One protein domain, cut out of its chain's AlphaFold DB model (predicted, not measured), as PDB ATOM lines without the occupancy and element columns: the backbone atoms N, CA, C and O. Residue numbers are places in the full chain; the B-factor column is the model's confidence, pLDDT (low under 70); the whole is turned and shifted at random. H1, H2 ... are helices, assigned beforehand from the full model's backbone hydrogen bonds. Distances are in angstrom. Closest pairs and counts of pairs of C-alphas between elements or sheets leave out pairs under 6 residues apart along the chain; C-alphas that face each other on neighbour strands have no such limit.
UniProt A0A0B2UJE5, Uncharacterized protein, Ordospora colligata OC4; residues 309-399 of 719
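What this domain is: This is residues 309 to 399 of the 719 residues of an uncharacterized protein of Ordospora colligata OC4 (UniProt A0A0B2UJE5). Five short helices make a compact, rounded body, with the longest helix, H3, nearest its middle: H1 crosses the first part of H3 on one side, and H5 crosses H3 on another. H2 and H4 lie side by side as a second pair, H4 running back close to H3 and H2 meeting H1. The printed part has 91 residues with five named helices, H1 to H5 in chain order, and no named strand: the class is all helix. The radius of gyration of the C-alphas is 12.0 A, and the spans are 31 by 27 by 23 A.

Where its parts are: Find C-alpha 353 at (152.832, 112.578, 138.422); from there H3, residues 353 to 364, runs 16.3 A to C-alpha 364 at (145.885, 126.249, 132.975). Look earlier for H1, residues 310 to 320, 15.4 A long, beginning at (159.451, 123.444, 143.528), and H2, residues 333 to 342, 14.5 A. Later come H4, residues 370 to 380, 15.1 A, and H5, residues 387 to 393, 10.3 A.

How they stand to each other: Start at H3: its residues 353 to 358 alone touch H1, closest at C-alphas 354 and 314, 4.4 A apart, at a steep tilt of 60 degrees, opposite ways. H5 touches H3 at C-alphas 393 and 360, the closest, 5.1 A apart, at a steep tilt of 55 degrees. H4 is close to H3 but not clearly touching; their closest C-alphas, 376 and 359, are 7.3 A apart. H2 touches H4, closest at C-alphas 340 and 376, 6.8 A, at a shallow tilt of 33 degrees, only just short of steep. H2 also touches H1, closest at C-alphas 339 and 311, 7.2 A. H2 and H3 are near each other; H1 and H5 are apart. In H1 to H5 every O i to N i+4 pair is within hydrogen-bond range.

The domain as a whole: Look for the two farthest C-alphas at Asp 319 and Arg 399, 33.8 A apart. The printed part has no cut. The link from H1 to H2, residues 321 to 332, is long; that from H3 to H4 is tight. Residue 333 alone is under pLDDT 70.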
ATOM      1  N   HIS A 309     160.159 124.551 148.237       83.56
ATOM      2  CA  HIS A 309     160.808 124.660 146.928       83.56
ATOM      3  C   HIS A 309     160.190 123.705 145.897       83.56
ATOM      4  O   HIS A 309     159.922 122.539 146.202       83.56
ATOM      5  N   LEU A 310     160.086 124.161 144.642       84.12
ATOM      6  CA  LEU A 310     159.451 123.444 143.528       84.12
ATOM      7  C   LEU A 310     159.905 121.981 143.386       84.12
ATOM      8  O   LEU A 310     159.078 121.093 143.187       84.12
ATOM      9  N   HIS A 311     161.205 121.708 143.552       84.31
ATOM     10  CA  HIS A 311     161.735 120.343 143.519       84.31
ATOM     11  C   HIS A 311     161.092 119.440 144.584       84.31
ATOM     12  O   HIS A 311     160.647 118.339 144.265       84.31
ATOM     13  N   LYS A 312     161.005 119.909 145.839       83.44
ATOM     14  CA  LYS A 312     160.388 119.152 146.941       83.44
ATOM     15  C   LYS A 312     158.896 118.932 146.692       83.44
ATOM     16  O   LYS A 312     158.420 117.820 146.901       83.44
ATOM     17  N   ILE A 313     158.191 119.943 146.174       87.81
ATOM     18  CA  ILE A 313     156.770 119.821 145.815       87.81
ATOM     19  C   ILE A 313     156.568 118.692 144.800       87.81
ATOM     20  O   ILE A 313     155.756 117.794 145.018       87.81
ATOM     21  N   VAL A 314     157.331 118.704 143.702       87.62
ATOM     22  CA  VAL A 314     157.212 117.687 142.648       87.62
ATOM     23  C   VAL A 314     157.550 116.289 143.177       87.62
ATOM     24  O   VAL A 314     156.845 115.340 142.835       87.62
ATOM     25  N   CYS A 315     158.570 116.151 144.032       87.31
ATOM     26  CA  CYS A 315     158.900 114.879 144.685       87.31
ATOM     27  C   CYS A 315     157.742 114.346 145.540       87.31
ATOM     28  O   CYS A 315     157.350 113.196 145.367       87.31
ATOM     29  N   ILE A 316     157.154 115.173 146.410       88.50
ATOM     30  CA  ILE A 316     156.016 114.774 147.257       88.50
ATOM     31  C   ILE A 316     154.815 114.361 146.394       88.50
ATOM     32  O   ILE A 316     154.183 113.337 146.654       88.50
ATOM     33  N   LEU A 317     154.526 115.114 145.328       90.00
ATOM     34  CA  LEU A 317     153.420 114.810 144.417       90.00
ATOM     35  C   LEU A 317     153.624 113.522 143.609       90.00
ATOM     36  O   LEU A 317     152.646 112.841 143.292       90.00
ATOM     37  N   ASN A 318     154.868 113.175 143.267       89.62
ATOM     38  CA  ASN A 318     155.174 111.895 142.625       89.62
ATOM     39  C   ASN A 318     154.795 110.710 143.524       89.62
ATOM     40  O   ASN A 318     154.261 109.719 143.020       89.62
ATOM     41  N   ASP A 319     155.013 110.842 144.833       88.69
ATOM     42  CA  ASP A 319     154.776 109.769 145.797       88.69
ATOM     43  C   ASP A 319     153.307 109.682 146.228       88.69
ATOM     44  O   ASP A 319     152.767 108.581 146.334       88.69
ATOM     45  N   CYS A 320     152.621 110.818 146.415       87.00
ATOM     46  CA  CYS A 320     151.210 110.817 146.818       87.00
ATOM     47  C   CYS A 320     150.229 110.583 145.654       87.00
ATOM     48  O   CYS A 320     149.105 110.144 145.881       87.00
ATOM     49  N   LYS A 321     150.638 110.858 144.406       88.50
ATOM     50  CA  LYS A 321     149.821 110.715 143.181       88.50
ATOM     51  C   LYS A 321     148.503 111.509 143.183       88.50
ATOM     52  O   LYS A 321     147.574 111.188 142.439       88.50
ATOM     53  N   ILE A 322     148.416 112.577 143.974       87.56
ATOM     54  CA  ILE A 322     147.229 113.440 144.042       87.56
ATOM     55  C   ILE A 322     147.280 114.477 142.927       87.56
ATOM     56  O   ILE A 322     148.327 115.056 142.630       87.56
ATOM     57  N   LYS A 323     146.151 114.692 142.246       86.25
ATOM     58  CA  LYS A 323     146.042 115.726 141.211       86.25
ATOM     59  C   LYS A 323     145.894 117.085 141.881       86.25
ATOM     60  O   LYS A 323     144.905 117.331 142.560       86.25
ATOM     61  N   VAL A 324     146.863 117.959 141.647       87.94
ATOM     62  CA  VAL A 324     146.927 119.285 142.260       87.94
ATOM     63  C   VAL A 324     147.212 120.323 141.180       87.94
ATOM     64  O   VAL A 324     148.003 120.076 140.268       87.94
ATOM     65  N   VAL A 325     146.554 121.477 141.282       87.31
ATOM     66  CA  VAL A 325     146.857 122.654 140.461       87.31
ATOM     67  C   VAL A 325     147.695 123.605 141.303       87.31
ATOM     68  O   VAL A 325     147.267 124.000 142.383       87.31
ATOM     69  N   PHE A 326     148.885 123.939 140.817       89.12
ATOM     70  CA  PHE A 326     149.812 124.832 141.502       89.12
ATOM     71  C   PHE A 326     149.270 126.270 141.472       89.12
ATOM     72  O   PHE A 326     148.899 126.724 140.387       89.12
ATOM     73  N   PRO A 327     149.260 126.992 142.606       87.00
ATOM     74  CA  PRO A 327     148.973 128.421 142.648       87.00
ATOM     75  C   PRO A 327     149.944 129.216 141.770       87.00
ATOM     76  O   PRO A 327     151.089 128.809 141.556       87.00
ATOM     77  N   VAL A 328     149.502 130.373 141.272       84.00
ATOM     78  CA  VAL A 328     150.319 131.227 140.388       84.00
ATOM     79  C   VAL A 328     151.567 131.723 141.120       84.00
ATOM     80  O   VAL A 328     152.635 131.824 140.522       84.00
ATOM     81  N   GLU A 329     151.447 131.963 142.422       82.69
ATOM     82  CA  GLU A 329     152.506 132.425 143.317       82.69
ATOM     83  C   GLU A 329     153.667 131.424 143.399       82.69
ATOM     84  O   GLU A 329     154.826 131.820 143.479       82.69
ATOM     85  N   THR A 330     153.372 130.123 143.317       80.12
ATOM     86  CA  THR A 330     154.375 129.045 143.307       80.12
ATOM     87  C   THR A 330     155.045 128.896 141.935       80.12
ATOM     88  O   THR A 330     156.105 128.280 141.813       80.12
ATOM     89  N   LEU A 331     154.439 129.447 140.880       77.62
ATOM     90  CA  LEU A 331     154.859 129.287 139.489       77.62
ATOM     91  C   LEU A 331     155.698 130.474 138.989       77.62
ATOM     92  O   LEU A 331     155.443 131.025 137.917       77.62
ATOM     93  N   ASN A 332     156.733 130.861 139.736       73.88
ATOM     94  CA  ASN A 332     157.689 131.865 139.268       73.88
ATOM     95  C   ASN A 332     158.468 131.347 138.040       73.88
ATOM     96  O   ASN A 332     159.111 130.293 138.088       73.88
ATOM     97  N   ASN A 333     158.440 132.100 136.935       68.00
ATOM     98  CA  ASN A 333     159.008 131.681 135.647       68.00
ATOM     99  C   ASN A 333     160.504 131.331 135.724       68.00
ATOM    100  O   ASN A 333     160.945 130.385 135.069       68.00
ATOM    101  N   THR A 334     161.288 132.053 136.530       75.12
ATOM    102  CA  THR A 334     162.737 131.820 136.645       75.12
ATOM    103  C   THR A 334     163.044 130.465 137.290       75.12
ATOM    104  O   THR A 334     163.869 129.707 136.775       75.12
ATOM    105  N   ASP A 335     162.327 130.120 138.361       76.25
ATOM    106  CA  ASP A 335     162.525 128.873 139.109       76.25
ATOM    107  C   ASP A 335     162.044 127.657 138.310       76.25
ATOM    108  O   ASP A 335     162.702 126.614 138.296       76.25
ATOM    109  N   ILE A 336     160.946 127.809 137.559       80.56
ATOM    110  CA  ILE A 336     160.439 126.776 136.647       80.56
ATOM    111  C   ILE A 336     161.465 126.461 135.555       80.56
ATOM    112  O   ILE A 336     161.745 125.292 135.294       80.56
ATOM    113  N   ILE A 337     162.039 127.480 134.910       80.06
ATOM    114  CA  ILE A 337     163.012 127.273 133.828       80.06
ATOM    115  C   ILE A 337     164.266 126.570 134.355       80.06
ATOM    116  O   ILE A 337     164.762 125.643 133.707       80.06
ATOM    117  N   LEU A 338     164.775 126.991 135.517       83.62
ATOM    118  CA  LEU A 338     165.925 126.351 136.161       83.62
ATOM    119  C   LEU A 338     165.624 124.892 136.510       83.62
ATOM    120  O   LEU A 338     166.425 124.011 136.190       83.62
ATOM    121  N   TYR A 339     164.447 124.629 137.080       86.25
ATOM    122  CA  TYR A 339     164.007 123.280 137.407       86.25
ATOM    123  C   TYR A 339     163.912 122.396 136.156       86.25
ATOM    124  O   TYR A 339     164.570 121.360 136.091       86.25
ATOM    125  N   ILE A 340     163.179 122.824 135.120       86.06
ATOM    126  CA  ILE A 340     162.968 122.043 133.888       86.06
ATOM    127  C   ILE A 340     164.292 121.724 133.186       86.06
ATOM    128  O   ILE A 340     164.456 120.615 132.680       86.06
ATOM    129  N   LYS A 341     165.258 122.653 133.176       85.31
ATOM    130  CA  LYS A 341     166.592 122.408 132.598       85.31
ATOM    131  C   LYS A 341     167.367 121.303 133.325       85.31
ATOM    132  O   LYS A 341     168.188 120.640 132.695       85.31
ATOM    133  N   GLY A 342     167.118 121.110 134.621       84.12
ATOM    134  CA  GLY A 342     167.723 120.048 135.428       84.12
ATOM    135  C   GLY A 342     166.991 118.703 135.355       84.12
ATOM    136  O   GLY A 342     167.572 117.680 135.720       84.12
ATOM    137  N   VAL A 343     165.743 118.675 134.877       86.69
ATOM    138  CA  VAL A 343     164.932 117.454 134.821       86.69
ATOM    139  C   VAL A 343     165.468 116.496 133.755       86.69
ATOM    140  O   VAL A 343     165.543 116.819 132.569       86.69
ATOM    141  N   LYS A 344     165.781 115.271 134.183       82.75
ATOM    142  CA  LYS A 344     166.069 114.131 133.307       82.75
ATOM    143  C   LYS A 344     164.964 113.100 133.485       82.75
ATOM    144  O   LYS A 344     164.640 112.746 134.614       82.75
ATOM    145  N   VAL A 345     164.388 112.647 132.376       81.56
ATOM    146  CA  VAL A 345     163.370 111.592 132.371       81.56
ATOM    147  C   VAL A 345     163.841 110.490 131.444       81.56
ATOM    148  O   VAL A 345     164.379 110.772 130.371       81.56
ATOM    149  N   ASP A 346     163.647 109.247 131.865       77.81
ATOM    150  CA  ASP A 346     163.966 108.099 131.032       77.81
ATOM    151  C   ASP A 346     163.034 108.055 129.804       77.81
ATOM    152  O   ASP A 346     161.816 108.252 129.932       77.81
ATOM    153  N   PRO A 347     163.574 107.821 128.593       81.81
ATOM    154  CA  PRO A 347     162.762 107.741 127.389       81.81
ATOM    155  C   PRO A 347     161.708 106.631 127.475       81.81
ATOM    156  O   PRO A 347     161.975 105.540 127.968       81.81
ATOM    157  N   MET A 348     160.530 106.890 126.908       76.75
ATOM    158  CA  MET A 348     159.381 105.976 126.833       76.75
ATOM    159  C   MET A 348     158.764 105.589 128.186       76.75
ATOM    160  O   MET A 348     157.953 104.666 128.249       76.75
ATOM    161  N   CYS A 349     159.076 106.315 129.261       80.69
ATOM    162  CA  CYS A 349     158.425 106.125 130.552       80.69
ATOM    163  C   CYS A 349     157.091 106.879 130.660       80.69
ATOM    164  O   CYS A 349     156.819 107.847 129.940       80.69
ATOM    165  N   VAL A 350     156.249 106.433 131.600       84.62
ATOM    166  CA  VAL A 350     155.076 107.199 132.037       84.62
ATOM    167  C   VAL A 350     155.573 108.475 132.704       84.62
ATOM    168  O   VAL A 350     156.484 108.438 133.531       84.62
ATOM    169  N   MET A 351     154.984 109.609 132.340       87.31
ATOM    170  CA  MET A 351     155.385 110.892 132.901       87.31
ATOM    171  C   MET A 351     155.169 110.915 134.429       87.31
ATOM    172  O   MET A 351     154.061 110.609 134.879       87.31
ATOM    173  N   PRO A 352     156.184 111.317 135.222       89.75
ATOM    174  CA  PRO A 352     156.048 111.463 136.668       89.75
ATOM    175  C   PRO A 352     154.863 112.357 137.054       89.75
ATOM    176  O   PRO A 352     154.624 113.399 136.437       89.75
ATOM    177  N   HIS A 353     154.112 111.953 138.078       90.44
ATOM    178  CA  HIS A 353     152.832 112.578 138.422       90.44
ATOM    179  C   HIS A 353     152.967 114.041 138.874       90.44
ATOM    180  O   HIS A 353     152.189 114.895 138.458       90.44
ATOM    181  N   GLY A 354     153.994 114.373 139.649       90.06
ATOM    182  CA  GLY A 354     154.298 115.749 140.033       90.06
ATOM    183  C   GLY A 354     154.676 116.628 138.835       90.06
ATOM    184  O   GLY A 354     154.230 117.773 138.760       90.06
ATOM    185  N   LEU A 355     155.406 116.086 137.847       91.56
ATOM    186  CA  LEU A 355     155.684 116.795 136.587       91.56
ATOM    187  C   LEU A 355     154.405 117.021 135.778       91.56
ATOM    188  O   LEU A 355     154.218 118.099 135.215       91.56
ATOM    189  N   ARG A 356     153.496 116.037 135.763       92.81
ATOM    190  CA  ARG A 356     152.171 116.197 135.157       92.81
ATOM    191  C   ARG A 356     151.426 117.371 135.783       92.81
ATOM    192  O   ARG A 356     150.968 118.246 135.049       92.81
ATOM    193  N   CYS A 357     151.310 117.393 137.110       92.00
ATOM    194  CA  CYS A 357     150.629 118.465 137.837       92.00
ATOM    195  C   CYS A 357     151.259 119.831 137.535       92.00
ATOM    196  O   CYS A 357     150.537 120.777 137.223       92.00
ATOM    197  N   LEU A 358     152.592 119.919 137.527       92.31
ATOM    198  CA  LEU A 358     153.315 121.145 137.194       92.31
ATOM    199  C   LEU A 358     152.985 121.642 135.776       92.31
ATOM    200  O   LEU A 358     152.550 122.779 135.604       92.31
ATOM    201  N   PHE A 359     153.139 120.791 134.758       91.75
ATOM    202  CA  PHE A 359     152.921 121.183 133.364       91.75
ATOM    203  C   PHE A 359     151.462 121.541 133.066       91.75
ATOM    204  O   PHE A 359     151.203 122.528 132.374       91.75
ATOM    205  N   VAL A 360     150.502 120.796 133.622       91.75
ATOM    206  CA  VAL A 360     149.077 121.141 133.508       91.75
ATOM    207  C   VAL A 360     148.783 122.479 134.185       91.75
ATOM    208  O   VAL A 360     148.039 123.285 133.629       91.75
ATOM    209  N   SER A 361     149.396 122.764 135.335       91.12
ATOM    210  CA  SER A 361     149.209 124.041 136.039       91.12
ATOM    211  C   SER A 361     149.763 125.217 135.234       91.12
ATOM    212  O   SER A 361     149.062 126.206 135.031       91.12
ATOM    213  N   ILE A 362     150.968 125.074 134.672       89.06
ATOM    214  CA  ILE A 362     151.559 126.066 133.758       89.06
ATOM    215  C   ILE A 362     150.630 126.329 132.564       89.06
ATOM    216  O   ILE A 362     150.488 127.475 132.122       89.06
ATOM    217  N   SER A 363     149.983 125.284 132.034       88.75
ATOM    218  CA  SER A 363     149.035 125.435 130.932       88.75
ATOM    219  C   SER A 363     147.756 126.156 131.345       88.75
ATOM    220  O   SER A 363     147.389 127.162 130.736       88.75
ATOM    221  N   LYS A 364     147.135 125.706 132.437       88.38
ATOM    222  CA  LYS A 364     145.885 126.249 132.975       88.38
ATOM    223  C   LYS A 364     145.993 127.728 133.348       88.38
ATOM    224  O   LYS A 364     145.051 128.477 133.108       88.38
ATOM    225  N   HIS A 365     147.133 128.147 133.893       87.00
ATOM    226  CA  HIS A 365     147.390 129.547 134.241       87.00
ATOM    227  C   HIS A 365     147.902 130.391 133.064       87.00
ATOM    228  O   HIS A 365     148.106 131.589 133.219       87.00
ATOM    229  N   GLY A 366     148.102 129.800 131.878       81.56
ATOM    230  CA  GLY A 366     148.598 130.520 130.703       81.56
ATOM    231  C   GLY A 366     150.022 131.062 130.866       81.56
ATOM    232  O   GLY A 366     150.379 132.027 130.198       81.56
ATOM    233  N   MET A 367     150.820 130.446 131.744       77.06
ATOM    234  CA  MET A 367     152.150 130.922 132.154       77.06
ATOM    235  C   MET A 367     153.270 130.530 131.185       77.06
ATOM    236  O   MET A 367     154.396 130.993 131.324       77.06
ATOM    237  N   HIS A 368     152.982 129.680 130.200       77.25
ATOM    238  CA  HIS A 368     153.961 129.293 129.193       77.25
ATOM    239  C   HIS A 368     153.946 130.274 128.013       77.25
ATOM    240  O   HIS A 368     152.953 130.419 127.295       77.25
ATOM    241  N   ASP A 369     155.077 130.934 127.799       83.19
ATOM    242  CA  ASP A 369     155.442 131.572 126.539       83.19
ATOM    243  C   ASP A 369     156.017 130.551 125.534       83.19
ATOM    244  O   ASP A 369     156.027 129.338 125.762       83.19
ATOM    245  N   ASP A 370     156.480 131.036 124.379       84.81
ATOM    246  CA  ASP A 370     157.010 130.167 123.328       84.81
ATOM    247  C   ASP A 370     158.284 129.412 123.794       84.81
ATOM    248  O   ASP A 370     158.489 128.265 123.395       84.81
ATOM    249  N   GLU A 371     159.127 130.006 124.654       85.19
ATOM    250  CA  GLU A 371     160.381 129.397 125.136       85.19
ATOM    251  C   GLU A 371     160.122 128.327 126.201       85.19
ATOM    252  O   GLU A 371     160.559 127.180 126.066       85.19
ATOM    253  N   SER A 372     159.362 128.674 127.235       83.38
ATOM    254  CA  SER A 372     158.973 127.759 128.308       83.38
ATOM    255  C   SER A 372     158.158 126.576 127.784       83.38
ATOM    256  O   SER A 372     158.403 125.446 128.214       83.38
ATOM    257  N   PHE A 373     157.274 126.772 126.793       88.12
ATOM    258  CA  PHE A 373     156.583 125.659 126.133       88.12
ATOM    259  C   PHE A 373     157.571 124.701 125.459       88.12
ATOM    260  O   PHE A 373     157.454 123.486 125.612       88.12
ATOM    261  N   VAL A 374     158.552 125.223 124.714       87.31
ATOM    262  CA  VAL A 374     159.552 124.392 124.024       87.31
ATOM    263  C   VAL A 374     160.422 123.628 125.022       87.31
ATOM    264  O   VAL A 374     160.714 122.454 124.785       87.31
ATOM    265  N   LEU A 375     160.789 124.249 126.147       88.12
ATOM    266  CA  LEU A 375     161.514 123.584 127.233       88.12
ATOM    267  C   LEU A 375     160.683 122.454 127.856       88.12
ATOM    268  O   LEU A 375     161.164 121.322 127.929       88.12
ATOM    269  N   CYS A 376     159.422 122.723 128.213       89.69
ATOM    270  CA  CYS A 376     158.497 121.707 128.726       89.69
ATOM    271  C   CYS A 376     158.337 120.555 127.725       89.69
ATOM    272  O   CYS A 376     158.512 119.389 128.074       89.69
ATOM    273  N   TYR A 377     158.070 120.868 126.452       90.06
ATOM    274  CA  TYR A 377     157.919 119.866 125.397       90.06
ATOM    275  C   TYR A 377     159.209 119.064 125.177       90.06
ATOM    276  O   TYR A 377     159.149 117.881 124.850       90.06
ATOM    277  N   GLY A 378     160.381 119.666 125.396       89.38
ATOM    278  CA  GLY A 378     161.676 118.987 125.367       89.38
ATOM    279  C   GLY A 378     161.779 117.821 126.353       89.38
ATOM    280  O   GLY A 378     162.382 116.801 126.008       89.38
ATOM    281  N   VAL A 379     161.148 117.953 127.522       89.75
ATOM    282  CA  VAL A 379     161.019 116.896 128.536       89.75
ATOM    283  C   VAL A 379     159.868 115.955 128.176       89.75
ATOM    284  O   VAL A 379     160.073 114.758 127.997       89.75
ATOM    285  N   ILE A 380     158.668 116.504 127.972       90.06
ATOM    286  CA  ILE A 380     157.423 115.754 127.742       90.06
ATOM    287  C   ILE A 380     157.514 114.824 126.524       90.06
ATOM    288  O   ILE A 380     157.007 113.709 126.573       90.06
ATOM    289  N   LYS A 381     158.172 115.240 125.430       87.00
ATOM    290  CA  LYS A 381     158.278 114.435 124.194       87.00
ATOM    291  C   LYS A 381     158.996 113.096 124.389       87.00
ATOM    292  O   LYS A 381     158.930 112.262 123.484       87.00
ATOM    293  N   GLN A 382     159.739 112.951 125.489       87.81
ATOM    294  CA  GLN A 382     160.469 111.739 125.853       87.81
ATOM    295  C   GLN A 382     159.557 110.730 126.560       87.81
ATOM    296  O   GLN A 382     159.868 109.547 126.554       87.81
ATOM    297  N   CYS A 383     158.425 111.172 127.111       87.81
ATOM    298  CA  CYS A 383     157.470 110.340 127.835       87.81
ATOM    299  C   CYS A 383     156.360 109.805 126.918       87.81
ATOM    300  O   CYS A 383     156.055 110.380 125.870       87.81
ATOM    301  N   VAL A 384     155.684 108.746 127.366       85.25
ATOM    302  CA  VAL A 384     154.395 108.322 126.799       85.25
ATOM    303  C   VAL A 384     153.287 109.160 127.434       85.25
ATOM    304  O   VAL A 384     153.130 109.176 128.655       85.25
ATOM    305  N   LEU A 385     152.529 109.879 126.605       90.75
ATOM    306  CA  LEU A 385     151.489 110.809 127.050       90.75
ATOM    307  C   LEU A 385     150.107 110.202 126.853       90.75
ATOM    308  O   LEU A 385     149.821 109.688 125.775       90.75
ATOM    309  N   ASP A 386     149.239 110.316 127.854       91.44
ATOM    310  CA  ASP A 386     147.833 109.939 127.716       91.44
ATOM    311  C   ASP A 386     146.973 111.051 127.091       91.44
ATOM    312  O   ASP A 386     147.366 112.215 126.981       91.44
ATOM    313  N   GLU A 387     145.765 110.668 126.675       93.38
ATOM    314  CA  GLU A 387     144.779 111.557 126.056       93.38
ATOM    315  C   GLU A 387     144.450 112.771 126.933       93.38
ATOM    316  O   GLU A 387     144.411 113.899 126.437       93.38
ATOM    317  N   GLN A 388     144.241 112.539 128.232       92.75
ATOM    318  CA  GLN A 388     143.871 113.583 129.179       92.75
ATOM    319  C   GLN A 388     144.970 114.649 129.260       92.75
ATOM    320  O   GLN A 388     144.682 115.841 129.206       92.75
ATOM    321  N   PHE A 389     146.235 114.232 129.328       93.12
ATOM    322  CA  PHE A 389     147.359 115.152 129.416       93.12
ATOM    323  C   PHE A 389     147.519 115.976 128.141       93.12
ATOM    324  O   PHE A 389     147.756 117.179 128.210       93.12
ATOM    325  N   ILE A 390     147.371 115.348 126.970       93.75
ATOM    326  CA  ILE A 390     147.468 116.060 125.689       93.75
ATOM    327  C   ILE A 390     146.381 117.142 125.590       93.75
ATOM    328  O   ILE A 390     146.619 118.223 125.039       93.75
ATOM    329  N   ASP A 391     145.185 116.878 126.114       92.44
ATOM    330  CA  ASP A 391     144.112 117.867 126.132       92.44
ATOM    331  C   ASP A 391     144.324 118.980 127.162       92.44
ATOM    332  O   ASP A 391     143.989 120.121 126.853       92.44
ATOM    333  N   GLU A 392     144.934 118.679 128.309       91.88
ATOM    334  CA  GLU A 392     145.208 119.641 129.383       91.88
ATOM    335  C   GLU A 392     146.433 120.533 129.110       91.88
ATOM    336  O   GLU A 392     146.380 121.722 129.397       91.88
ATOM    337  N   PHE A 393     147.526 119.994 128.557       91.88
ATOM    338  CA  PHE A 393     148.803 120.715 128.421       91.88
ATOM    339  C   PHE A 393     148.916 121.564 127.149       91.88
ATOM    340  O   PHE A 393     149.487 122.653 127.164       91.88
ATOM    341  N   PHE A 394     148.396 121.087 126.013       90.81
ATOM    342  CA  PHE A 394     148.546 121.776 124.721       90.81
ATOM    343  C   PHE A 394     147.516 122.906 124.537       90.81
ATOM    344  O   PHE A 394     146.940 123.071 123.458       90.81
ATOM    345  N   VAL A 395     147.262 123.672 125.597       85.25
ATOM    346  CA  VAL A 395     146.346 124.813 125.620       85.25
ATOM    347  C   VAL A 395     147.153 126.067 125.937       85.25
ATOM    348  O   VAL A 395     147.639 126.229 127.049       85.25
ATOM    349  N   MET A 396     147.290 126.961 124.952       80.19
ATOM    350  CA  MET A 396     147.899 128.284 125.140       80.19
ATOM    351  C   MET A 396     146.833 129.378 125.101       80.19
ATOM    352  O   MET A 396     145.941 129.331 124.250       80.19
ATOM    353  N   HIS A 397     146.988 130.430 125.917       71.94
ATOM    354  CA  HIS A 397     146.106 131.607 125.875       71.94
ATOM    355  C   HIS A 397     146.093 132.258 124.479       71.94
ATOM    356  O   HIS A 397     145.043 132.665 123.975       71.94
ATOM    357  N   ARG A 398     147.255 132.353 123.822       79.50
ATOM    358  CA  ARG A 398     147.353 132.750 122.411       79.50
ATOM    359  C   ARG A 398     147.614 131.515 121.571       79.50
ATOM    360  O   ARG A 398     148.667 130.900 121.681       79.50
ATOM    361  N   ARG A 399     146.673 131.172 120.694       82.00
ATOM    362  CA  ARG A 399     146.765 129.974 119.858       82.00
ATOM    363  C   ARG A 399     147.982 130.041 118.922       82.00
ATOM    364  O   ARG A 399     148.000 130.827 117.972       82.00
TER     365      ARG A 399